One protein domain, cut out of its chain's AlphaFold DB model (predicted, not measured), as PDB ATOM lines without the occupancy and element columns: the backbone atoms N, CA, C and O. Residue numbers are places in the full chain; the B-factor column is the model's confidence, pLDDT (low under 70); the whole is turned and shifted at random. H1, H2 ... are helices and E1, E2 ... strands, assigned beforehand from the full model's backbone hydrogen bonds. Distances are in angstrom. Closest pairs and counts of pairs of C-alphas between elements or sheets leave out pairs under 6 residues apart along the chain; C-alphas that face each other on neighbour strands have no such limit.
ATOM      1  N   ARG A   2     178.888 135.047 221.651       56.38
ATOM      2  CA  ARG A   2     179.539 133.745 221.340       56.38
ATOM      3  C   ARG A   2     180.378 133.865 220.063       56.38
ATOM      4  O   ARG A   2     181.564 133.581 220.101       56.38
ATOM      5  N   HIS A   3     179.776 134.448 219.029       62.31
ATOM      6  CA  HIS A   3     180.454 134.784 217.785       62.31
ATOM      7  C   HIS A   3     181.670 135.712 217.988       62.31
ATOM      8  O   HIS A   3     182.784 135.328 217.661       62.31
ATOM      9  N   ALA A   4     181.493 136.868 218.644       60.53
ATOM     10  CA  ALA A   4     182.614 137.738 219.028       60.53
ATOM     11  C   ALA A   4     183.748 136.986 219.761       60.53
ATOM     12  O   ALA A   4     184.905 137.171 219.425       60.53
ATOM     13  N   ARG A   5     183.444 136.084 220.706       65.06
ATOM     14  CA  ARG A   5     184.450 135.249 221.393       65.06
ATOM     15  C   ARG A   5     185.176 134.292 220.457       65.06
ATOM     16  O   ARG A   5     186.377 134.103 220.612       65.06
ATOM     17  N   GLU A   6     184.456 133.666 219.534       67.56
ATOM     18  CA  GLU A   6     185.036 132.782 218.520       67.56
ATOM     19  C   GLU A   6     185.961 133.564 217.589       67.56
ATOM     20  O   GLU A   6     187.085 133.123 217.378       67.56
ATOM     21  N   LEU A   7     185.561 134.763 217.150       65.25
ATOM     22  CA  LEU A   7     186.416 135.677 216.388       65.25
ATOM     23  C   LEU A   7     187.649 136.099 217.193       65.25
ATOM     24  O   LEU A   7     188.770 135.971 216.715       65.25
ATOM     25  N   CYS A   8     187.477 136.529 218.445       69.06
ATOM     26  CA  CYS A   8     188.588 136.912 219.317       69.06
ATOM     27  C   CYS A   8     189.607 135.781 219.496       69.06
ATOM     28  O   CYS A   8     190.811 136.024 219.444       69.06
ATOM     29  N   ARG A   9     189.129 134.542 219.675       69.81
ATOM     30  CA  ARG A   9     189.982 133.350 219.775       69.81
ATOM     31  C   ARG A   9     190.644 133.010 218.444       69.81
ATOM     32  O   ARG A   9     191.845 132.770 218.433       69.81
ATOM     33  N   ALA A  10     189.890 133.014 217.345       65.12
ATOM     34  CA  ALA A  10     190.400 132.716 216.006       65.12
ATOM     35  C   ALA A  10     191.502 133.695 215.589       65.12
ATOM     36  O   ALA A  10     192.474 133.300 214.953       65.12
ATOM     37  N   HIS A  11     191.375 134.955 216.002       62.94
ATOM     38  CA  HIS A  11     192.348 135.994 215.707       62.94
ATOM     39  C   HIS A  11     193.404 136.169 216.801       62.94
ATOM     40  O   HIS A  11     194.293 136.975 216.622       62.94
ATOM     41  N   SER A  12     193.378 135.433 217.917       67.06
ATOM     42  CA  SER A  12     194.356 135.606 219.011       67.06
ATOM     43  C   SER A  12     194.503 137.061 219.500       67.06
ATOM     44  O   SER A  12     195.595 137.486 219.871       67.06
ATOM     45  N   TRP A  13     193.414 137.842 219.514       72.12
ATOM     46  CA  TRP A  13     193.467 139.224 220.001       72.12
ATOM     47  C   TRP A  13     193.686 139.235 221.520       72.12
ATOM     48  O   TRP A  13     192.787 138.907 222.294       72.12
ATOM     49  N   THR A  14     194.867 139.685 221.946       69.25
ATOM     50  CA  THR A  14     195.171 140.043 223.334       69.25
ATOM     51  C   THR A  14     195.231 141.566 223.500       69.25
ATOM     52  O   THR A  14     195.837 142.277 222.699       69.25
ATOM     53  N   SER A  15     194.558 142.099 224.523       76.12
ATOM     54  CA  SER A  15     194.764 143.497 224.927       76.12
ATOM     55  C   SER A  15     196.162 143.640 225.543       76.12
ATOM     56  O   SER A  15     196.625 142.733 226.233       76.12
ATOM     57  N   THR A  16     196.827 144.770 225.297       79.62
ATOM     58  CA  THR A  16     198.088 145.152 225.964       79.62
ATOM     59  C   THR A  16     197.860 146.170 227.074       79.62
ATOM     60  O   THR A  16     198.817 146.708 227.618       79.62
ATOM     61  N   CYS A  17     196.599 146.399 227.445       83.12
ATOM     62  CA  CYS A  17     196.218 147.162 228.621       83.12
ATOM     63  C   CYS A  17     196.767 146.461 229.870       83.12
ATOM     64  O   CYS A  17     196.220 145.457 230.335       83.12
ATOM     65  N   VAL A  18     197.872 146.979 230.403       86.69
ATOM     66  CA  VAL A  18     198.483 146.516 231.653       86.69
ATOM     67  C   VAL A  18     198.154 147.541 232.739       86.69
ATOM     68  O   VAL A  18     198.219 148.742 232.462       86.69
ATOM     69  N   PRO A  19     197.794 147.132 233.974       87.19
ATOM     70  CA  PRO A  19     197.554 148.076 235.060       87.19
ATOM     71  C   PRO A  19     198.684 149.112 235.160       87.19
ATOM     72  O   PRO A  19     199.855 148.724 235.139       87.19
ATOM     73  N   PRO A  20     198.368 150.415 235.270       90.81
ATOM     74  CA  PRO A  20     197.067 150.991 235.646       90.81
ATOM     75  C   PRO A  20     196.043 151.258 234.513       90.81
ATOM     76  O   PRO A  20     195.053 151.953 234.760       90.81
ATOM     77  N   CYS A  21     196.218 150.703 233.309       90.50
ATOM     78  CA  CYS A  21     195.218 150.803 232.239       90.50
ATOM     79  C   CYS A  21     193.870 150.175 232.619       90.50
ATOM     80  O   CYS A  21     193.791 149.164 233.322       90.50
ATOM     81  N   THR A  22     192.785 150.811 232.174       91.38
ATOM     82  CA  THR A  22     191.409 150.372 232.431       91.38
ATOM     83  C   THR A  22     190.873 149.578 231.244       91.38
ATOM     84  O   THR A  22     190.582 150.140 230.190       91.38
ATOM     85  N   LEU A  23     190.705 148.269 231.422       90.06
ATOM     86  CA  LEU A  23     190.117 147.398 230.408       90.06
ATOM     87  C   LEU A  23     188.591 147.340 230.578       90.06
ATOM     88  O   LEU A  23     188.087 146.884 231.605       90.06
ATOM     89  N   VAL A  24     187.856 147.811 229.571       88.88
ATOM     90  CA  VAL A  24     186.389 147.859 229.551       88.88
ATOM     91  C   VAL A  24     185.847 146.662 228.781       88.88
ATOM     92  O   VAL A  24     186.112 146.496 227.590       88.88
ATOM     93  N   ASP A  25     185.046 145.845 229.462       85.75
ATOM     94  CA  ASP A  25     184.403 144.659 228.893       85.75
ATOM     95  C   ASP A  25     182.878 144.831 228.755       85.75
ATOM     96  O   ASP A  25     182.272 145.750 229.310       85.75
ATOM     97  N   VAL A  26     182.212 143.927 228.035       77.62
ATOM     98  CA  VAL A  26     180.746 143.876 227.971       77.62
ATOM     99  C   VAL A  26     180.212 143.066 229.148       77.62
ATOM    100  O   VAL A  26     180.151 141.831 229.090       77.62
ATOM    101  N   VAL A  27     179.714 143.717 230.204       63.53
ATOM    102  CA  VAL A  27     179.149 142.941 231.322       63.53
ATOM    103  C   VAL A  27     177.969 142.100 230.856       63.53
ATOM    104  O   VAL A  27     177.091 142.582 230.131       63.53
ATOM    105  N   PRO A  28     177.915 140.816 231.241       53.28
ATOM    106  CA  PRO A  28     176.725 140.011 231.057       53.28
ATOM    107  C   PRO A  28     175.610 140.622 231.897       53.28
ATOM    108  O   PRO A  28     175.597 140.492 233.120       53.28
ATOM    109  N   SER A  29     174.629 141.261 231.267       48.44
ATOM    110  CA  SER A  29     173.366 141.483 231.953       48.44
ATOM    111  C   SER A  29     172.723 140.108 232.145       48.44
ATOM    112  O   SER A  29     172.008 139.628 231.267       48.44
ATOM    113  N   LYS A  30     172.964 139.458 233.291       43.12
ATOM    114  CA  LYS A  30     172.288 138.202 233.670       43.12
ATOM    115  C   LYS A  30     170.753 138.313 233.575       43.12
ATOM    116  O   LYS A  30     170.085 137.296 233.459       43.12
ATOM    117  N   SER A  45     166.368 152.909 214.570       46.75
ATOM    118  CA  SER A  45     166.364 154.250 213.984       46.75
ATOM    119  C   SER A  45     167.648 155.000 214.378       46.75
ATOM    120  O   SER A  45     168.308 154.653 215.359       46.75
ATOM    121  N   GLN A  46     167.999 156.078 213.668       45.81
ATOM    122  CA  GLN A  46     169.177 156.897 214.008       45.81
ATOM    123  C   GLN A  46     169.168 157.404 215.471       45.81
ATOM    124  O   GLN A  46     170.227 157.546 216.079       45.81
ATOM    125  N   SER A  47     167.989 157.616 216.076       48.09
ATOM    126  CA  SER A  47     167.858 157.968 217.499       48.09
ATOM    127  C   SER A  47     168.211 156.811 218.445       48.09
ATOM    128  O   SER A  47     168.687 157.046 219.557       48.09
ATOM    129  N   ASN A  48     168.041 155.562 218.000       53.19
ATOM    130  CA  ASN A  48     168.320 154.364 218.788       53.19
ATOM    131  C   ASN A  48     169.806 154.000 218.812       53.19
ATOM    132  O   ASN A  48     170.228 153.327 219.744       53.19
ATOM    133  N   THR A  49     170.633 154.454 217.864       52.62
ATOM    134  CA  THR A  49     172.078 154.144 217.875       52.62
ATOM    135  C   THR A  49     172.776 154.740 219.100       52.62
ATOM    136  O   THR A  49     173.552 154.049 219.759       52.62
ATOM    137  N   ARG A  50     172.447 155.985 219.486       52.03
ATOM    138  CA  ARG A  50     172.949 156.572 220.744       52.03
ATOM    139  C   ARG A  50     172.450 155.801 221.966       52.03
ATOM    140  O   ARG A  50     173.235 155.553 222.874       52.03
ATOM    141  N   GLN A  51     171.183 155.383 221.982       53.00
ATOM    142  CA  GLN A  51     170.611 154.619 223.098       53.00
ATOM    143  C   GLN A  51     171.171 153.191 223.202       53.00
ATOM    144  O   GLN A  51     171.400 152.719 224.309       53.00
ATOM    145  N   LEU A  52     171.460 152.522 222.084       53.66
ATOM    146  CA  LEU A  52     172.079 151.192 222.052       53.66
ATOM    147  C   LEU A  52     173.519 151.223 222.574       53.66
ATOM    148  O   LEU A  52     173.913 150.340 223.336       53.66
ATOM    149  N   LEU A  53     174.285 152.256 222.215       54.94
ATOM    150  CA  LEU A  53     175.668 152.434 222.673       54.94
ATOM    151  C   LEU A  53     175.748 152.951 224.123       54.94
ATOM    152  O   LEU A  53     176.674 152.604 224.863       54.94
ATOM    153  N   ALA A  54     174.766 153.747 224.557       53.62
ATOM    154  CA  ALA A  54     174.685 154.257 225.925       53.62
ATOM    155  C   ALA A  54     174.088 153.239 226.916       53.62
ATOM    156  O   ALA A  54     174.530 153.170 228.059       53.62
ATOM    157  N   GLY A  55     173.112 152.432 226.492       49.59
ATOM    158  CA  GLY A  55     172.266 151.636 227.387       49.59
ATOM    159  C   GLY A  55     172.812 150.269 227.802       49.59
ATOM    160  O   GLY A  55     172.266 149.665 228.724       49.59
ATOM    161  N   HIS A  56     173.866 149.758 227.154       54.03
ATOM    162  CA  HIS A  56     174.289 148.364 227.342       54.03
ATOM    163  C   HIS A  56     175.662 148.131 227.981       54.03
ATOM    164  O   HIS A  56     176.006 146.967 228.195       54.03
ATOM    165  N   ILE A  57     176.414 149.174 228.365       55.72
ATOM    166  CA  ILE A  57     177.716 149.007 229.039       55.72
ATOM    167  C   ILE A  57     177.845 149.848 230.321       55.72
ATOM    168  O   ILE A  57     177.794 151.077 230.293       55.72
ATOM    169  N   LEU A  58     177.969 149.063 231.402       56.25
ATOM    170  CA  LEU A  58     178.596 149.200 232.724       56.25
ATOM    171  C   LEU A  58     178.612 150.545 233.444       56.25
ATOM    172  O   LEU A  58     179.372 151.442 233.107       56.25
ATOM    173  N   ASN A  59     177.859 150.591 234.539       48.94
ATOM    174  CA  ASN A  59     177.680 151.744 235.414       48.94
ATOM    175  C   ASN A  59     178.815 152.009 236.428       48.94
ATOM    176  O   ASN A  59     178.627 152.885 237.261       48.94
ATOM    177  N   ASP A  60     179.978 151.347 236.367       63.97
ATOM    178  CA  ASP A  60     180.951 151.412 237.482       63.97
ATOM    179  C   ASP A  60     182.382 151.858 237.119       63.97
ATOM    180  O   ASP A  60     183.241 151.897 237.998       63.97
ATOM    181  N   TYR A  61     182.682 152.219 235.864       75.50
ATOM    182  CA  TYR A  61     184.008 152.767 235.536       75.50
ATOM    183  C   TYR A  61     184.011 154.293 235.615       75.50
ATOM    184  O   TYR A  61     183.250 154.961 234.912       75.50
ATOM    185  N   ASP A  62     184.928 154.849 236.409       82.81
ATOM    186  CA  ASP A  62     185.265 156.267 236.321       82.81
ATOM    187  C   ASP A  62     186.158 156.499 235.098       82.81
ATOM    188  O   ASP A  62     187.373 156.298 235.131       82.81
ATOM    189  N   LEU A  63     185.521 156.860 233.985       86.00
ATOM    190  CA  LEU A  63     186.203 157.158 232.727       86.00
ATOM    191  C   LEU A  63     186.529 158.654 232.581       86.00
ATOM    192  O   LEU A  63     186.969 159.079 231.514       86.00
ATOM    193  N   ARG A  64     186.310 159.469 233.624       83.00
ATOM    194  CA  ARG A  64     186.670 160.891 233.583       83.00
ATOM    195  C   ARG A  64     188.172 161.026 233.362       83.00
ATOM    196  O   ARG A  64     188.956 160.283 233.943       83.00
ATOM    197  N   GLU A  65     188.547 161.957 232.486       84.88
ATOM    198  CA  GLU A  65     189.945 162.245 232.122       84.88
ATOM    199  C   GLU A  65     190.698 161.072 231.466       84.88
ATOM    200  O   GLU A  65     191.897 161.170 231.202       84.88
ATOM    201  N   LYS A  66     190.008 159.964 231.168       89.12
ATOM    202  CA  LYS A  66     190.591 158.848 230.433       89.12
ATOM    203  C   LYS A  66     190.593 159.121 228.935       89.12
ATOM    204  O   LYS A  66     189.734 159.822 228.397       89.12
ATOM    205  N   VAL A  67     191.535 158.478 228.262       89.50
ATOM    206  CA  VAL A  67     191.668 158.470 226.812       89.50
ATOM    207  C   VAL A  67     191.496 157.035 226.319       89.50
ATOM    208  O   VAL A  67     192.188 156.128 226.782       89.50
ATOM    209  N   LEU A  68     190.567 156.806 225.390       91.69
ATOM    210  CA  LEU A  68     190.413 155.497 224.759       91.69
ATOM    211  C   LEU A  68     191.551 155.268 223.754       91.69
ATOM    212  O   LEU A  68     191.687 156.003 222.775       91.69
ATOM    213  N   ARG A  69     192.317 154.198 223.956       90.69
ATOM    214  CA  ARG A  69     193.218 153.638 222.950       90.69
ATOM    215  C   ARG A  69     192.414 152.708 222.046       90.69
ATOM    216  O   ARG A  69     192.020 151.612 222.446       90.69
ATOM    217  N   ILE A  70     192.150 153.156 220.823       86.19
ATOM    218  CA  ILE A  70     191.439 152.370 219.816       86.19
ATOM    219  C   ILE A  70     192.404 151.392 219.171       86.19
ATOM    220  O   ILE A  70     193.432 151.787 218.621       86.19
ATOM    221  N   ARG A  71     192.016 150.117 219.168       82.81
ATOM    222  CA  ARG A  71     192.779 149.031 218.556       82.81
ATOM    223  C   ARG A  71     191.900 148.244 217.606       82.81
ATOM    224  O   ARG A  71     190.694 148.135 217.803       82.81
ATOM    225  N   SER A  72     192.505 147.669 216.576       69.81
ATOM    226  CA  SER A  72     191.789 146.832 215.616       69.81
ATOM    227  C   SER A  72     192.616 145.597 215.286       69.81
ATOM    228  O   SER A  72     193.356 145.588 214.301       69.81
ATOM    229  N   PHE A  73     192.467 144.537 216.086       65.44
ATOM    230  CA  PHE A  73     193.020 143.213 215.777       65.44
ATOM    231  C   PHE A  73     192.060 142.433 214.868       65.44
ATOM    232  O   PHE A  73     191.594 141.345 215.182       65.44
ATOM    233  N   VAL A  74     191.687 143.026 213.739       59.97
ATOM    234  CA  VAL A  74     190.857 142.337 212.752       59.97
ATOM    235  C   VAL A  74     191.782 141.905 211.635       59.97
ATOM    236  O   VAL A  74     192.369 142.763 210.982       59.97
ATOM    237  N   SER A  75     191.955 140.598 211.426       55.34
ATOM    238  CA  SER A  75     192.719 140.063 210.288       55.34
ATOM    239  C   SER A  75     191.890 140.116 208.998       55.34
ATOM    240  O   SER A  75     191.781 139.136 208.267       55.34
ATOM    241  N   ASP A  76     191.249 141.251 208.763       62.59
ATOM    242  CA  ASP A  76     190.439 141.519 207.583       62.59
ATOM    243  C   ASP A  76     191.003 142.767 206.891       62.59
ATOM    244  O   ASP A  76     191.850 143.475 207.455       62.59
ATOM    245  N   GLY A  77     190.593 142.994 205.648       72.75
ATOM    246  CA  GLY A  77     191.177 143.999 204.766       72.75
ATOM    247  C   GLY A  77     191.139 145.423 205.330       72.75
ATOM    248  O   GLY A  77     190.354 145.752 206.224       72.75
ATOM    249  N   TYR A  78     191.966 146.292 204.748       83.31
ATOM    250  CA  TYR A  78     192.177 147.705 205.086       83.31
ATOM    251  C   TYR A  78     190.935 148.436 205.634       83.31
ATOM    252  O   TYR A  78     190.947 148.990 206.734       83.31
ATOM    253  N   TRP A  79     189.818 148.390 204.904       87.81
ATOM    254  CA  TRP A  79     188.600 149.121 205.259       87.81
ATOM    255  C   TRP A  79     187.788 148.525 206.409       87.81
ATOM    256  O   TRP A  79     187.088 149.261 207.106       87.81
ATOM    257  N   VAL A  80     187.895 147.222 206.660       82.75
ATOM    258  CA  VAL A  80     187.226 146.601 207.811       82.75
ATOM    259  C   VAL A  80     187.874 147.085 209.105       82.75
ATOM    260  O   VAL A  80     187.179 147.427 210.059       82.75
ATOM    261  N   ARG A  81     189.202 147.253 209.116       83.50
ATOM    262  CA  ARG A  81     189.900 147.898 210.237       83.50
ATOM    263  C   ARG A  81     189.468 149.352 210.425       83.50
ATOM    264  O   ARG A  81     189.222 149.765 211.557       83.50
ATOM    265  N   ALA A  82     189.321 150.119 209.340       88.44
ATOM    266  CA  ALA A  82     188.811 151.490 209.428       88.44
ATOM    267  C   ALA A  82     187.430 151.542 210.090       88.44
ATOM    268  O   ALA A  82     187.169 152.391 210.938       88.44
ATOM    269  N   GLN A  83     186.555 150.602 209.742       87.50
ATOM    270  CA  GLN A  83     185.226 150.492 210.330       87.50
ATOM    271  C   GLN A  83     185.282 150.236 211.846       87.50
ATOM    272  O   GLN A  83     184.539 150.862 212.603       87.50
ATOM    273  N   PHE A  84     186.197 149.385 212.316       86.62
ATOM    274  CA  PHE A  84     186.426 149.181 213.753       86.62
ATOM    275  C   PHE A  84     186.883 150.447 214.458       86.62
ATOM    276  O   PHE A  84     186.423 150.749 215.559       86.62
ATOM    277  N   VAL A  85     187.784 151.191 213.824       89.88
ATOM    278  CA  VAL A  85     188.261 152.458 214.363       89.88
ATOM    279  C   VAL A  85     187.103 153.459 214.481       89.88
ATOM    280  O   VAL A  85     186.898 154.047 215.541       89.88
ATOM    281  N   ILE A  86     186.284 153.590 213.436       90.62
ATOM    282  CA  ILE A  86     185.129 154.499 213.389       90.62
ATOM    283  C   ILE A  86     184.065 154.139 214.439       90.62
ATOM    284  O   ILE A  86     183.506 155.021 215.091       90.62
ATOM    285  N   THR A  87     183.758 152.854 214.615       89.12
ATOM    286  CA  THR A  87     182.723 152.416 215.568       89.12
ATOM    287  C   THR A  87     183.166 152.591 217.021       89.12
ATOM    288  O   THR A  87     182.363 153.007 217.859       89.12
ATOM    289  N   GLN A  88     184.448 152.375 217.321       90.00
ATOM    290  CA  GLN A  88     185.019 152.673 218.637       90.00
ATOM    291  C   GLN A  88     185.101 154.181 218.902       90.00
ATOM    292  O   GLN A  88     184.758 154.617 219.999       90.00
ATOM    293  N   ALA A  89     185.460 154.985 217.895       89.94
ATOM    294  CA  ALA A  89     185.435 156.447 217.965       89.94
ATOM    295  C   ALA A  89     184.031 156.982 218.294       89.94
ATOM    296  O   ALA A  89     183.863 157.821 219.180       89.94
ATOM    297  N   LEU A  90     183.001 156.439 217.635       89.62
ATOM    298  CA  LEU A  90     181.603 156.757 217.926       89.62
ATOM    299  C   LEU A  90     181.240 156.433 219.381       89.62
ATOM    300  O   LEU A  90     180.586 157.244 220.041       89.62
ATOM    301  N   TRP A  91     181.655 155.268 219.886       88.88
ATOM    302  CA  TRP A  91     181.416 154.894 221.278       88.88
ATOM    303  C   TRP A  91     182.126 155.836 222.259       88.88
ATOM    304  O   TRP A  91     181.486 156.329 223.189       88.88
ATOM    305  N   ALA A  92     183.407 156.134 222.027       89.75
ATOM    306  CA  ALA A  92     184.197 157.033 222.867       89.75
ATOM    307  C   ALA A  92     183.560 158.427 222.928       89.75
ATOM    308  O   ALA A  92     183.311 158.964 224.007       89.75
ATOM    309  N   SER A  93     183.188 158.962 221.762       89.06
ATOM    310  CA  SER A  93     182.511 160.250 221.634       89.06
ATOM    311  C   SER A  93     181.169 160.281 222.365       89.06
ATOM    312  O   SER A  93     180.884 161.240 223.081       89.06
ATOM    313  N   ALA A  94     180.367 159.215 222.266       86.56
ATOM    314  CA  ALA A  94     179.103 159.103 222.997       86.56
ATOM    315  C   ALA A  94     179.286 159.091 224.527       86.56
ATOM    316  O   ALA A  94     178.323 159.325 225.258       86.56
ATOM    317  N   ARG A  95     180.505 158.832 225.014       86.25
ATOM    318  CA  ARG A  95     180.892 158.856 226.430       86.25
ATOM    319  C   ARG A  95     181.714 160.087 226.820       86.25
ATOM    320  O   ARG A  95     182.130 160.177 227.969       86.25
ATOM    321  N   GLY A  96     181.925 161.030 225.900       88.38
ATOM    322  CA  GLY A  96     182.748 162.215 226.147       88.38
ATOM    323  C   GLY A  96     184.228 161.894 226.373       88.38
ATOM    324  O   GLY A  96     184.917 162.664 227.033       88.38
ATOM    325  N   LEU A  97     184.704 160.755 225.864       89.69
ATOM    326  CA  LEU A  97     186.104 160.359 225.963       89.69
ATOM    327  C   LEU A  97     186.891 160.917 224.788       89.69
ATOM    328  O   LEU A  97     186.488 160.781 223.632       89.69
ATOM    329  N   SER A  98     188.052 161.475 225.106       90.31
ATOM    330  CA  SER A  98     189.146 161.632 224.157       90.31
ATOM    331  C   SER A  98     189.644 160.259 223.713       90.31
ATOM    332  O   SER A  98     189.509 159.275 224.443       90.31
ATOM    333  N   PHE A  99     190.228 160.163 222.523       90.81
ATOM    334  CA  PHE A  99     190.737 158.895 222.019       90.81
ATOM    335  C   PHE A  99     191.828 159.090 220.974       90.81
ATOM    336  O   PHE A  99     191.956 160.165 220.398       90.81
ATOM    337  N   PHE A 100     192.599 158.035 220.744       89.69
ATOM    338  CA  PHE A 100     193.631 157.955 219.714       89.69
ATOM    339  C   PHE A 100     193.656 156.540 219.136       89.69
ATOM    340  O   PHE A 100     193.078 155.609 219.705       89.69
ATOM    341  N   VAL A 101     194.312 156.376 217.992       87.50
ATOM    342  CA  VAL A 101     194.366 155.100 217.278       87.50
ATOM    343  C   VAL A 101     195.755 154.493 217.420       87.50
ATOM    344  O   VAL A 101     196.738 155.080 216.979       87.50
ATOM    345  N   ASP A 102     195.822 153.301 218.010       86.00
ATOM    346  CA  ASP A 102     197.054 152.536 218.174       86.00
ATOM    347  C   ASP A 102     196.919 151.169 217.498       86.00
ATOM    348  O   ASP A 102     196.199 150.271 217.950       86.00
ATOM    349  N   LEU A 103     197.609 151.019 216.368       78.19
ATOM    350  CA  LEU A 103     197.577 149.806 215.552       78.19
ATOM    351  C   LEU A 103     198.909 149.042 215.596       78.19
ATOM    352  O   LEU A 103     199.145 148.200 214.729       78.19
ATOM    353  N   HIS A 104     199.756 149.306 216.602       66.69
ATOM    354  CA  HIS A 104     201.122 148.779 216.713       66.69
ATOM    355  C   HIS A 104     201.211 147.243 216.721       66.69
ATOM    356  O   HIS A 104     202.080 146.678 216.065       66.69
ATOM    357  N   ASP A 105     200.294 146.547 217.402       53.28
ATOM    358  CA  ASP A 105     200.467 145.105 217.669       53.28
ATOM    359  C   ASP A 105     199.673 144.175 216.747       53.28
ATOM    360  O   ASP A 105     199.446 143.013 217.081       53.28
ATOM    361  N   ALA A 106     199.250 144.627 215.568       53.16
ATOM    362  CA  ALA A 106     198.634 143.724 214.598       53.16
ATOM    363  C   ALA A 106     199.691 142.868 213.868       53.16
ATOM    364  O   ALA A 106     199.678 142.762 212.642       53.16
ATOM    365  N   ALA A 107     200.609 142.232 214.607       48.69
ATOM    366  CA  ALA A 107     201.343 141.086 214.093       48.69
ATOM    367  C   ALA A 107     200.317 139.972 213.875       48.69
ATOM    368  O   ALA A 107     199.969 139.220 214.782       48.69
ATOM    369  N   CYS A 108     199.759 139.917 212.671       51.56
ATOM    370  CA  CYS A 108     198.873 138.833 212.318       51.56
ATOM    371  C   CYS A 108     199.625 137.514 212.382       51.56
ATOM    372  O   CYS A 108     200.572 137.266 211.632       51.56
ATOM    373  N   ILE A 109     199.134 136.643 213.245       46.12
ATOM    374  CA  ILE A 109     199.353 135.219 213.116       46.12
ATOM    375  C   ILE A 109     198.157 134.740 212.297       46.12
ATOM    376  O   ILE A 109     197.061 134.604 212.835       46.12
ATOM    377  N   GLU A 110     198.320 134.554 210.983       42.72
ATOM    378  CA  GLU A 110     197.348 133.723 210.268       42.72
ATOM    379  C   GLU A 110     197.370 132.345 210.943       42.72
ATOM    380  O   GLU A 110     198.452 131.752 211.062       42.72
ATOM    381  N   PRO A 111     196.222 131.801 211.383       41.44
ATOM    382  CA  PRO A 111     196.145 130.375 211.613       41.44
ATOM    383  C   PRO A 111     196.417 129.756 210.249       41.44
ATOM    384  O   PRO A 111     195.608 129.898 209.331       41.44
ATOM    385  N   ILE A 112     197.571 129.110 210.076       41.81
ATOM    386  CA  ILE A 112     197.760 128.251 208.913       41.81
ATOM    387  C   ILE A 112     196.573 127.292 208.948       41.81
ATOM    388  O   ILE A 112     196.437 126.517 209.896       41.81
ATOM    389  N   LYS A 133     203.336 135.860 208.394       51.88
ATOM    390  CA  LYS A 133     203.178 136.702 207.212       51.88
ATOM    391  C   LYS A 133     202.533 138.016 207.657       51.88
ATOM    392  O   LYS A 133     201.545 137.971 208.388       51.88
ATOM    393  N   PRO A 134     203.071 139.173 207.246       49.03
ATOM    394  CA  PRO A 134     202.431 140.444 207.533       49.03
ATOM    395  C   PRO A 134     201.046 140.462 206.875       49.03
ATOM    396  O   PRO A 134     200.909 140.196 205.683       49.03
ATOM    397  N   CYS A 135     200.019 140.736 207.673       56.53
ATOM    398  CA  CYS A 135     198.672 141.008 207.180       56.53
ATOM    399  C   CYS A 135     198.606 142.339 206.427       56.53
ATOM    400  O   CYS A 135     199.516 143.166 206.502       56.53
ATOM    401  N   ASP A 136     197.444 142.587 205.821       54.97
ATOM    402  CA  ASP A 136     196.967 143.929 205.493       54.97
ATOM    403  C   ASP A 136     196.841 144.762 206.784       54.97
ATOM    404  O   ASP A 136     195.826 144.738 207.490       54.97
ATOM    405  N   VAL A 137     197.947 145.388 207.182       61.88
ATOM    406  CA  VAL A 137     198.061 146.233 208.370       61.88
ATOM    407  C   VAL A 137     198.361 147.644 207.906       61.88
ATOM    408  O   VAL A 137     199.285 147.865 207.127       61.88
ATOM    409  N   TYR A 138     197.625 148.607 208.444       67.06
ATOM    410  CA  TYR A 138     198.028 150.003 208.443       67.06
ATOM    411  C   TYR A 138     199.499 150.134 208.857       67.06
ATOM    412  O   TYR A 138     199.826 149.988 210.032       67.06
ATOM    413  N   ALA A 139     200.393 150.357 207.897       64.31
ATOM    414  CA  ALA A 139     201.816 150.488 208.174       64.31
ATOM    415  C   ALA A 139     202.239 151.946 208.161       64.31
ATOM    416  O   ALA A 139     201.681 152.774 207.449       64.31
ATOM    417  N   SER A 140     203.271 152.214 208.946       60.97
ATOM    418  CA  SER A 140     203.962 153.491 209.007       60.97
ATOM    419  C   SER A 140     205.302 153.368 208.282       60.97
ATOM    420  O   SER A 140     205.971 152.333 208.369       60.97
ATOM    421  N   ARG A 141     205.724 154.428 207.580       62.00
ATOM    422  CA  ARG A 141     207.094 154.523 207.031       62.00
ATOM    423  C   ARG A 141     208.148 154.530 208.127       62.00
ATOM    424  O   ARG A 141     209.270 154.078 207.915       62.00
ATOM    425  N   ASN A 142     207.789 155.067 209.286       61.12
ATOM    426  CA  ASN A 142     208.638 155.064 210.452       61.12
ATOM    427  C   ASN A 142     208.251 153.860 211.312       61.12
ATOM    428  O   ASN A 142     207.279 153.919 212.060       61.12
ATOM    429  N   LEU A 143     209.015 152.770 211.196       58.22
ATOM    430  CA  LEU A 143     208.793 151.532 211.956       58.22
ATOM    431  C   LEU A 143     208.818 151.746 213.482       58.22
ATOM    432  O   LEU A 143     208.316 150.904 214.215       58.22
ATOM    433  N   ASN A 144     209.365 152.874 213.955       52.47
ATOM    434  CA  ASN A 144     209.377 153.254 215.369       52.47
ATOM    435  C   ASN A 144     208.123 154.038 215.804       52.47
ATOM    436  O   ASN A 144     207.972 154.344 216.988       52.47
ATOM    437  N   LEU A 145     207.239 154.392 214.866       53.91
ATOM    438  CA  LEU A 145     205.983 155.087 215.127       53.91
ATOM    439  C   LEU A 145     204.808 154.159 214.814       53.91
ATOM    440  O   LEU A 145     204.567 153.787 213.667       53.91
ATOM    441  N   SER A 146     204.035 153.856 215.852       56.03
ATOM    442  CA  SER A 146     202.789 153.079 215.879       56.03
ATOM    443  C   SER A 146     201.614 153.711 215.103       56.03
ATOM    444  O   SER A 146     200.465 153.284 215.216       56.03
ATOM    445  N   ALA A 147     201.889 154.725 214.283       61.53
ATOM    446  CA  ALA A 147     200.922 155.654 213.714       61.53
ATOM    447  C   ALA A 147     200.336 155.163 212.376       61.53
ATOM    448  O   ALA A 147     200.125 155.945 211.456       61.53
ATOM    449  N   GLY A 148     200.084 153.857 212.238       79.56
ATOM    450  CA  GLY A 148     199.646 153.264 210.970       79.56
ATOM    451  C   GLY A 148     198.372 153.904 210.399       79.56
ATOM    452  O   GLY A 148     198.279 154.108 209.194       79.56
ATOM    453  N   TRP A 149     197.398 154.248 211.253       87.19
ATOM    454  CA  TRP A 149     196.218 155.027 210.851       87.19
ATOM    455  C   TRP A 149     196.620 156.405 210.332       87.19
ATOM    456  O   TRP A 149     196.197 156.832 209.255       87.19
ATOM    457  N   GLU A 150     197.464 157.084 211.107       89.06
ATOM    458  CA  GLU A 150     197.877 158.441 210.810       89.06
ATOM    459  C   GLU A 150     198.788 158.517 209.589       89.06
ATOM    460  O   GLU A 150     198.937 159.591 209.048       89.06
ATOM    461  N   GLU A 151     199.365 157.442 209.052       87.69
ATOM    462  CA  GLU A 151     200.032 157.520 207.739       87.69
ATOM    463  C   GLU A 151     199.051 157.984 206.641       87.69
ATOM    464  O   GLU A 151     199.421 158.748 205.749       87.69
ATOM    465  N   TYR A 152     197.777 157.594 206.745       90.31
ATOM    466  CA  TYR A 152     196.757 157.817 205.717       90.31
ATOM    467  C   TYR A 152     195.729 158.882 206.085       90.31
ATOM    468  O   TYR A 152     195.207 159.582 205.210       90.31
ATOM    469  N   PHE A 153     195.418 158.995 207.373       93.75
ATOM    470  CA  PHE A 153     194.327 159.812 207.884       93.75
ATOM    471  C   PHE A 153     194.815 160.806 208.942       93.75
ATOM    472  O   PHE A 153     195.898 160.672 209.503       93.75
ATOM    473  N   GLU A 154     194.035 161.845 209.204       93.88
ATOM    474  CA  GLU A 154     194.272 162.716 210.354       93.88
ATOM    475  C   GLU A 154     193.872 161.984 211.652       93.88
ATOM    476  O   GLU A 154     193.049 161.052 211.610       93.88
ATOM    477  N   PRO A 155     194.436 162.374 212.809       90.94
ATOM    478  CA  PRO A 155     194.058 161.789 214.086       90.94
ATOM    479  C   PRO A 155     192.568 161.978 214.362       90.94
ATOM    480  O   PRO A 155     192.025 163.085 214.271       90.94
ATOM    481  N   ILE A 156     191.883 160.895 214.720       83.38
ATOM    482  CA  ILE A 156     190.458 160.977 215.026       83.38
ATOM    483  C   ILE A 156     190.288 161.610 216.406       83.38
ATOM    484  O   ILE A 156     190.920 161.187 217.365       83.38
ATOM    485  N   GLY A 157     189.443 162.636 216.504       80.62
ATOM    486  CA  GLY A 157     189.288 163.402 217.744       80.62
ATOM    487  C   GLY A 157     190.411 164.417 217.991       80.62
ATOM    488  O   GLY A 157     190.396 165.076 219.025       80.62
ATOM    489  N   GLY A 158     191.344 164.582 217.043       84.06
ATOM    490  CA  GLY A 158     192.380 165.617 217.083       84.06
ATOM    491  C   GLY A 158     193.576 165.323 217.993       84.06
ATOM    492  O   GLY A 158     194.389 166.218 218.187       84.06
ATOM    493  N   ILE A 159     193.691 164.108 218.538       86.06
ATOM    494  CA  ILE A 159     194.814 163.691 219.390       86.06
ATOM    495  C   ILE A 159     195.678 162.713 218.602       86.06
ATOM    496  O   ILE A 159     195.222 161.608 218.299       86.06
ATOM    497  N   SER A 160     196.903 163.115 218.262       87.69
ATOM    498  CA  SER A 160     197.862 162.217 217.620       87.69
ATOM    499  C   SER A 160     198.444 161.235 218.634       87.69
ATOM    500  O   SER A 160     198.620 161.534 219.815       87.69
ATOM    501  N   LEU A 161     198.820 160.057 218.153       82.62
ATOM    502  CA  LEU A 161     199.621 159.091 218.892       82.62
ATOM    503  C   LEU A 161     200.982 159.660 219.348       82.62
ATOM    504  O   LEU A 161     201.580 159.152 220.298       82.62
ATOM    505  N   GLU A 162     201.485 160.700 218.678       82.06
ATOM    506  CA  GLU A 162     202.722 161.398 219.045       82.06
ATOM    507  C   GLU A 162     202.545 162.441 220.157       82.06
ATOM    508  O   GLU A 162     203.535 162.781 220.810       82.06
ATOM    509  N   ASP A 163     201.316 162.874 220.460       76.12
ATOM    510  CA  ASP A 163     201.007 163.875 221.496       76.12
ATOM    511  C   ASP A 163     201.084 163.275 222.926       76.12
ATOM    512  O   ASP A 163     200.243 163.524 223.786       76.12
ATOM    513  N   ARG A 164     202.121 162.456 223.171       60.53
ATOM    514  CA  ARG A 164     202.344 161.411 224.197       60.53
ATOM    515  C   ARG A 164     202.282 161.803 225.685       60.53
ATOM    516  O   ARG A 164     202.992 161.217 226.500       60.53
ATOM    517  N   VAL A 165     201.365 162.658 226.123       69.12
ATOM    518  CA  VAL A 165     200.974 162.705 227.551       69.12
ATOM    519  C   VAL A 165     199.891 161.650 227.843       69.12
ATOM    520  O   VAL A 165     198.932 161.872 228.579       69.12
ATOM    521  N   ILE A 166     200.031 160.467 227.238       76.00
ATOM    522  CA  ILE A 166     199.164 159.313 227.463       76.00
ATOM    523  C   ILE A 166     199.999 158.273 228.200       76.00
ATOM    524  O   ILE A 166     201.011 157.785 227.705       76.00
ATOM    525  N   THR A 167     199.583 157.970 229.419       87.44
ATOM    526  CA  THR A 167     200.176 156.954 230.283       87.44
ATOM    527  C   THR A 167     199.222 155.769 230.362       87.44
ATOM    528  O   THR A 167     198.020 155.911 230.139       87.44
ATOM    529  N   GLU A 168     199.696 154.593 230.764       89.00
ATOM    530  CA  GLU A 168     198.765 153.494 231.056       89.00
ATOM    531  C   GLU A 168     197.720 153.924 232.108       89.00
ATOM    532  O   GLU A 168     196.566 153.529 232.027       89.00
ATOM    533  N   ALA A 169     198.053 154.840 233.028       90.25
ATOM    534  CA  ALA A 169     197.146 155.277 234.093       90.25
ATOM    535  C   ALA A 169     195.934 156.073 233.603       90.25
ATOM    536  O   ALA A 169     194.887 156.031 234.249       90.25
ATOM    537  N   ASN A 170     196.044 156.780 232.478       90.00
ATOM    538  CA  ASN A 170     194.928 157.505 231.867       90.00
ATOM    539  C   ASN A 170     194.388 156.811 230.608       90.00
ATOM    540  O   ASN A 170     193.522 157.366 229.939       90.00
ATOM    541  N   THR A 171     194.836 155.588 230.317       91.19
ATOM    542  CA  THR A 171     194.386 154.829 229.149       91.19
ATOM    543  C   THR A 171     193.208 153.918 229.486       91.19
ATOM    544  O   THR A 171     193.164 153.266 230.534       91.19
ATOM    545  N   VAL A 172     192.253 153.865 228.562       91.81
ATOM    546  CA  VAL A 172     191.183 152.868 228.506       91.81
ATOM    547  C   VAL A 172     191.355 152.045 227.237       91.81
ATOM    548  O   VAL A 172     191.604 152.604 226.174       91.81
ATOM    549  N   GLU A 173     191.170 150.732 227.327       91.38
ATOM    550  CA  GLU A 173     191.038 149.847 226.167       91.38
ATOM    551  C   GLU A 173     189.712 149.090 226.243       91.38
ATOM    552  O   GLU A 173     189.217 148.779 227.326       91.38
ATOM    553  N   LEU A 174     189.142 148.760 225.088       89.44
ATOM    554  CA  LEU A 174     188.036 147.813 225.007       89.44
ATOM    555  C   LEU A 174     188.587 146.387 224.946       89.44
ATOM    556  O   LEU A 174     189.559 146.124 224.235       89.44
ATOM    557  N   THR A 175     187.932 145.442 225.625       86.62
ATOM    558  CA  THR A 175     188.159 144.021 225.333       86.62
ATOM    559  C   THR A 175     187.808 143.734 223.876       86.62
ATOM    560  O   THR A 175     186.983 144.419 223.265       86.62
ATOM    561  N   CYS A 176     188.390 142.673 223.319       83.44
ATOM    562  CA  CYS A 176     188.032 142.213 221.982       83.44
ATOM    563  C   CYS A 176     186.513 141.984 221.849       83.44
ATOM    564  O   CYS A 176     185.891 142.401 220.870       83.44
ATOM    565  N   GLU A 177     185.886 141.387 222.866       82.00
ATOM    566  CA  GLU A 177     184.443 141.144 222.883       82.00
ATOM    567  C   GLU A 177     183.635 142.442 222.899       82.00
ATOM    568  O   GLU A 177     182.602 142.511 222.231       82.00
ATOM    569  N   ALA A 178     184.102 143.464 223.622       85.25
ATOM    570  CA  ALA A 178     183.486 144.784 223.631       85.25
ATOM    571  C   ALA A 178     183.624 145.492 222.292       85.25
ATOM    572  O   ALA A 178     182.618 145.947 221.749       85.25
ATOM    573  N   ALA A 179     184.820 145.515 221.713       85.75
ATOM    574  CA  ALA A 179     185.044 146.119 220.408       85.75
ATOM    575  C   ALA A 179     184.162 145.484 219.320       85.75
ATOM    576  O   ALA A 179     183.483 146.203 218.587       85.75
ATOM    577  N   TRP A 180     184.091 144.148 219.261       82.31
ATOM    578  CA  TRP A 180     183.190 143.449 218.338       82.31
ATOM    579  C   TRP A 180     181.722 143.744 218.628       82.31
ATOM    580  O   TRP A 180     180.976 144.046 217.704       82.31
ATOM    581  N   TYR A 181     181.304 143.713 219.895       82.06
ATOM    582  CA  TYR A 181     179.925 144.020 220.274       82.06
ATOM    583  C   TYR A 181     179.494 145.420 219.813       82.06
ATOM    584  O   TYR A 181     178.397 145.588 219.279       82.06
ATOM    585  N   PHE A 182     180.361 146.421 219.975       81.88
ATOM    586  CA  PHE A 182     180.084 147.773 219.501       81.88
ATOM    587  C   PHE A 182     180.094 147.884 217.987       81.88
ATOM    588  O   PHE A 182     179.212 148.544 217.441       81.88
ATOM    589  N   ASN A 183     181.044 147.238 217.310       83.25
ATOM    590  CA  ASN A 183     181.075 147.222 215.853       83.25
ATOM    591  C   ASN A 183     179.795 146.581 215.289       83.25
ATOM    592  O   ASN A 183     179.140 147.165 214.432       83.25
ATOM    593  N   GLU A 184     179.369 145.437 215.831       78.31
ATOM    594  CA  GLU A 184     178.108 144.781 215.467       78.31
ATOM    595  C   GLU A 184     176.907 145.709 215.693       78.31
ATOM    596  O   GLU A 184     176.080 145.890 214.797       78.31
ATOM    597  N   GLY A 185     176.813 146.333 216.872       76.06
ATOM    598  CA  GLY A 185     175.703 147.215 217.232       76.06
ATOM    599  C   GLY A 185     175.632 148.487 216.384       76.06
ATOM    600  O   GLY A 185     174.561 148.837 215.885       76.06
ATOM    601  N   ALA A 186     176.765 149.159 216.174       74.19
ATOM    602  CA  ALA A 186     176.849 150.385 215.380       74.19
ATOM    603  C   ALA A 186     176.488 150.150 213.906       74.19
ATOM    604  O   ALA A 186     175.918 151.026 213.258       74.19
ATOM    605  N   MET A 187     176.754 148.948 213.396       69.75
ATOM    606  CA  MET A 187     176.482 148.588 212.007       69.75
ATOM    607  C   MET A 187     175.061 148.062 211.768       69.75
ATOM    608  O   MET A 187     174.707 147.750 210.631       69.75
ATOM    609  N   GLY A 188     174.216 148.012 212.803       67.06
ATOM    610  CA  GLY A 188     172.823 147.565 212.700       67.06
ATOM    611  C   GLY A 188     172.606 146.084 213.018       67.06
ATOM    612  O   GLY A 188     171.624 145.502 212.572       67.06
ATOM    613  N   GLY A 189     173.512 145.447 213.766       55.72
ATOM    614  CA  GLY A 189     173.315 144.130 214.382       55.72
ATOM    615  C   GLY A 189     173.306 142.921 213.439       55.72
ATOM    616  O   GLY A 189     173.294 141.794 213.922       55.72
ATOM    617  N   ARG A 190     173.333 143.120 212.114       52.88
ATOM    618  CA  ARG A 190     173.227 142.036 211.117       52.88
ATOM    619  C   ARG A 190     174.522 141.645 210.419       52.88
ATOM    620  O   ARG A 190     174.565 140.588 209.804       52.88
ATOM    621  N   LEU A 191     175.598 142.413 210.585       45.41
ATOM    622  CA  LEU A 191     176.922 141.993 210.103       45.41
ATOM    623  C   LEU A 191     177.404 140.682 210.760       45.41
ATOM    624  O   LEU A 191     178.254 140.006 210.197       45.41
ATOM    625  N   ALA A 192     176.827 140.300 211.907       38.62
ATOM    626  CA  ALA A 192     177.233 139.149 212.715       38.62
ATOM    627  C   ALA A 192     176.287 137.940 212.708       38.62
ATOM    628  O   ALA A 192     176.640 136.905 213.269       38.62
ATOM    629  N   THR A 193     175.115 137.994 212.065       39.12
ATOM    630  CA  THR A 193     174.349 136.753 211.802       39.12
ATOM    631  C   THR A 193     174.880 135.995 210.579       39.12
ATOM    632  O   THR A 193     174.336 134.966 210.200       39.12
ATOM    633  N   ALA A 194     175.974 136.477 209.988       40.88
ATOM    634  CA  ALA A 194     176.664 135.926 208.828       40.88
ATOM    635  C   ALA A 194     177.433 134.609 209.081       40.88
ATOM    636  O   ALA A 194     178.114 134.125 208.180       40.88
ATOM    637  N   THR A 195     177.340 133.990 210.261       38.81
ATOM    638  CA  THR A 195     178.123 132.780 210.581       38.81
ATOM    639  C   THR A 195     177.468 131.440 210.310       38.81
ATOM    640  O   THR A 195     177.967 130.421 210.771       38.81
ATOM    641  N   GLU A 196     176.457 131.408 209.454       35.31
ATOM    642  CA  GLU A 196     176.298 130.268 208.547       35.31
ATOM    643  C   GLU A 196     176.320 130.790 207.099       35.31
ATOM    644  O   GLU A 196     175.342 130.722 206.369       35.31
ATOM    645  N   TRP A 197     177.466 131.363 206.703       38.81
ATOM    646  CA  TRP A 197     177.850 131.679 205.311       38.81
ATOM    647  C   TRP A 197     177.106 132.823 204.597       38.81
ATOM    648  O   TRP A 197     177.108 132.891 203.368       38.81
TER     649      TRP A 197
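What this domain is: This is residues 2 to 30, 45 to 112 and 133 to 197 of the 388 residues of the protein "Hypothetical protein" of Haptolina brevifila (UniProt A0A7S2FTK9). A small twisted sheet of four short parallel strands is covered on one face by the long helix H3, which lies over E2 and E3; H5 crosses H3, and H1 and H2 pack on H5. The short helix H4 sits near the edge strand E3, and long stretches with no named element, residues 133 to 147 and 153 to 170, run round that part. The printed part has 162 residues, with five named helices and four named strands in the chain order H1 E1 H2 E2 H3 E3 H4 E4 H5, and the sheet order is E1 E4 E2 E3. The class is mixed, helices and strands, though under half of the residues are in named elements; the whole is compact, with a radius of gyration of the C-alphas of 15.4 A and spans of 44 by 41 by 30 A.

Where its parts are: The strands are E1, residues 22 to 24, E4, residues 171 to 174, E2, residues 67 to 70, and E3, residues 98 to 101, 10.8 A long. H3, residues 78 to 94, measures 24.9 A from C-alpha 78 at (192.177, 147.705, 205.086) to C-alpha 94 at (179.103, 159.103, 222.997). H5, residues 176 to 186, is 15.3 A long and ends with C-alpha 186 at (176.849, 150.385, 215.380). H2, residues 46 to 55, is 14.7 A, H1, residues 2 to 10, is 12.1 A, and H4 is residues 148 to 152.

How they stand to each other: E4 and E1 are parallel at 22 degrees, with N 24 and O 173 within hydrogen-bond range at 2.8 A. E4 and E2 are parallel at 41 degrees, N 69 and O 172 at 2.8 A; E2 and E3 at 28 degrees, N 68 and O 98 at 2.8 A. H3 is on the sheet at a height of 8.4 A, along the strands, 13 degrees from E2 on the local plane; this makes two layers, a helix on one face of a sheet. E2, H3 and E3 form a strand-helix-strand unit, two parallel neighbour strands with a helix between, its crossover right-handed. H5, the hub, touches H3 about perpendicular at 84 degrees, the closest C-alphas being Thr 87 and Asn 183, 5.5 A. H5 touches H1 at a steep tilt of 51 degrees, opposite ways, closest at the C-alphas of Ala 4 and Glu 177, 5.5 A. H5 touches H2 at a shallow tilt of 25 degrees, opposite ways, closest at the C-alphas of Thr 49 and Ala 186, 6.6 A. H5 only grazes the sheet with residues 176 to 182, and H4 only just grazes it with residues 148 to 150. Every O i to N i+4 pair is within hydrogen-bond range in H1, H3 and H5; H2 has 4 of 6, and H4 has 0 of 1, with 1 of 2 O i to N i+3 pairs.

The domain as a whole: The two C-alphas farthest apart, of Lys 30 and Arg 141, are 46.8 A apart. Residues 31 to 44 are not printed, a gap of 26.1 A between C-alphas 30 and 45, nor are residues 113 to 132, a gap of 10.2 A between C-alphas 112 and 133. The links H1 to E1, H2 to E2 and H4 to E4 are long. Mean pLDDT of the printed part is 72.0; 74 residues are under 70, among them 2 to 12, 45 to 60, 133 to 147 and 187 to 197.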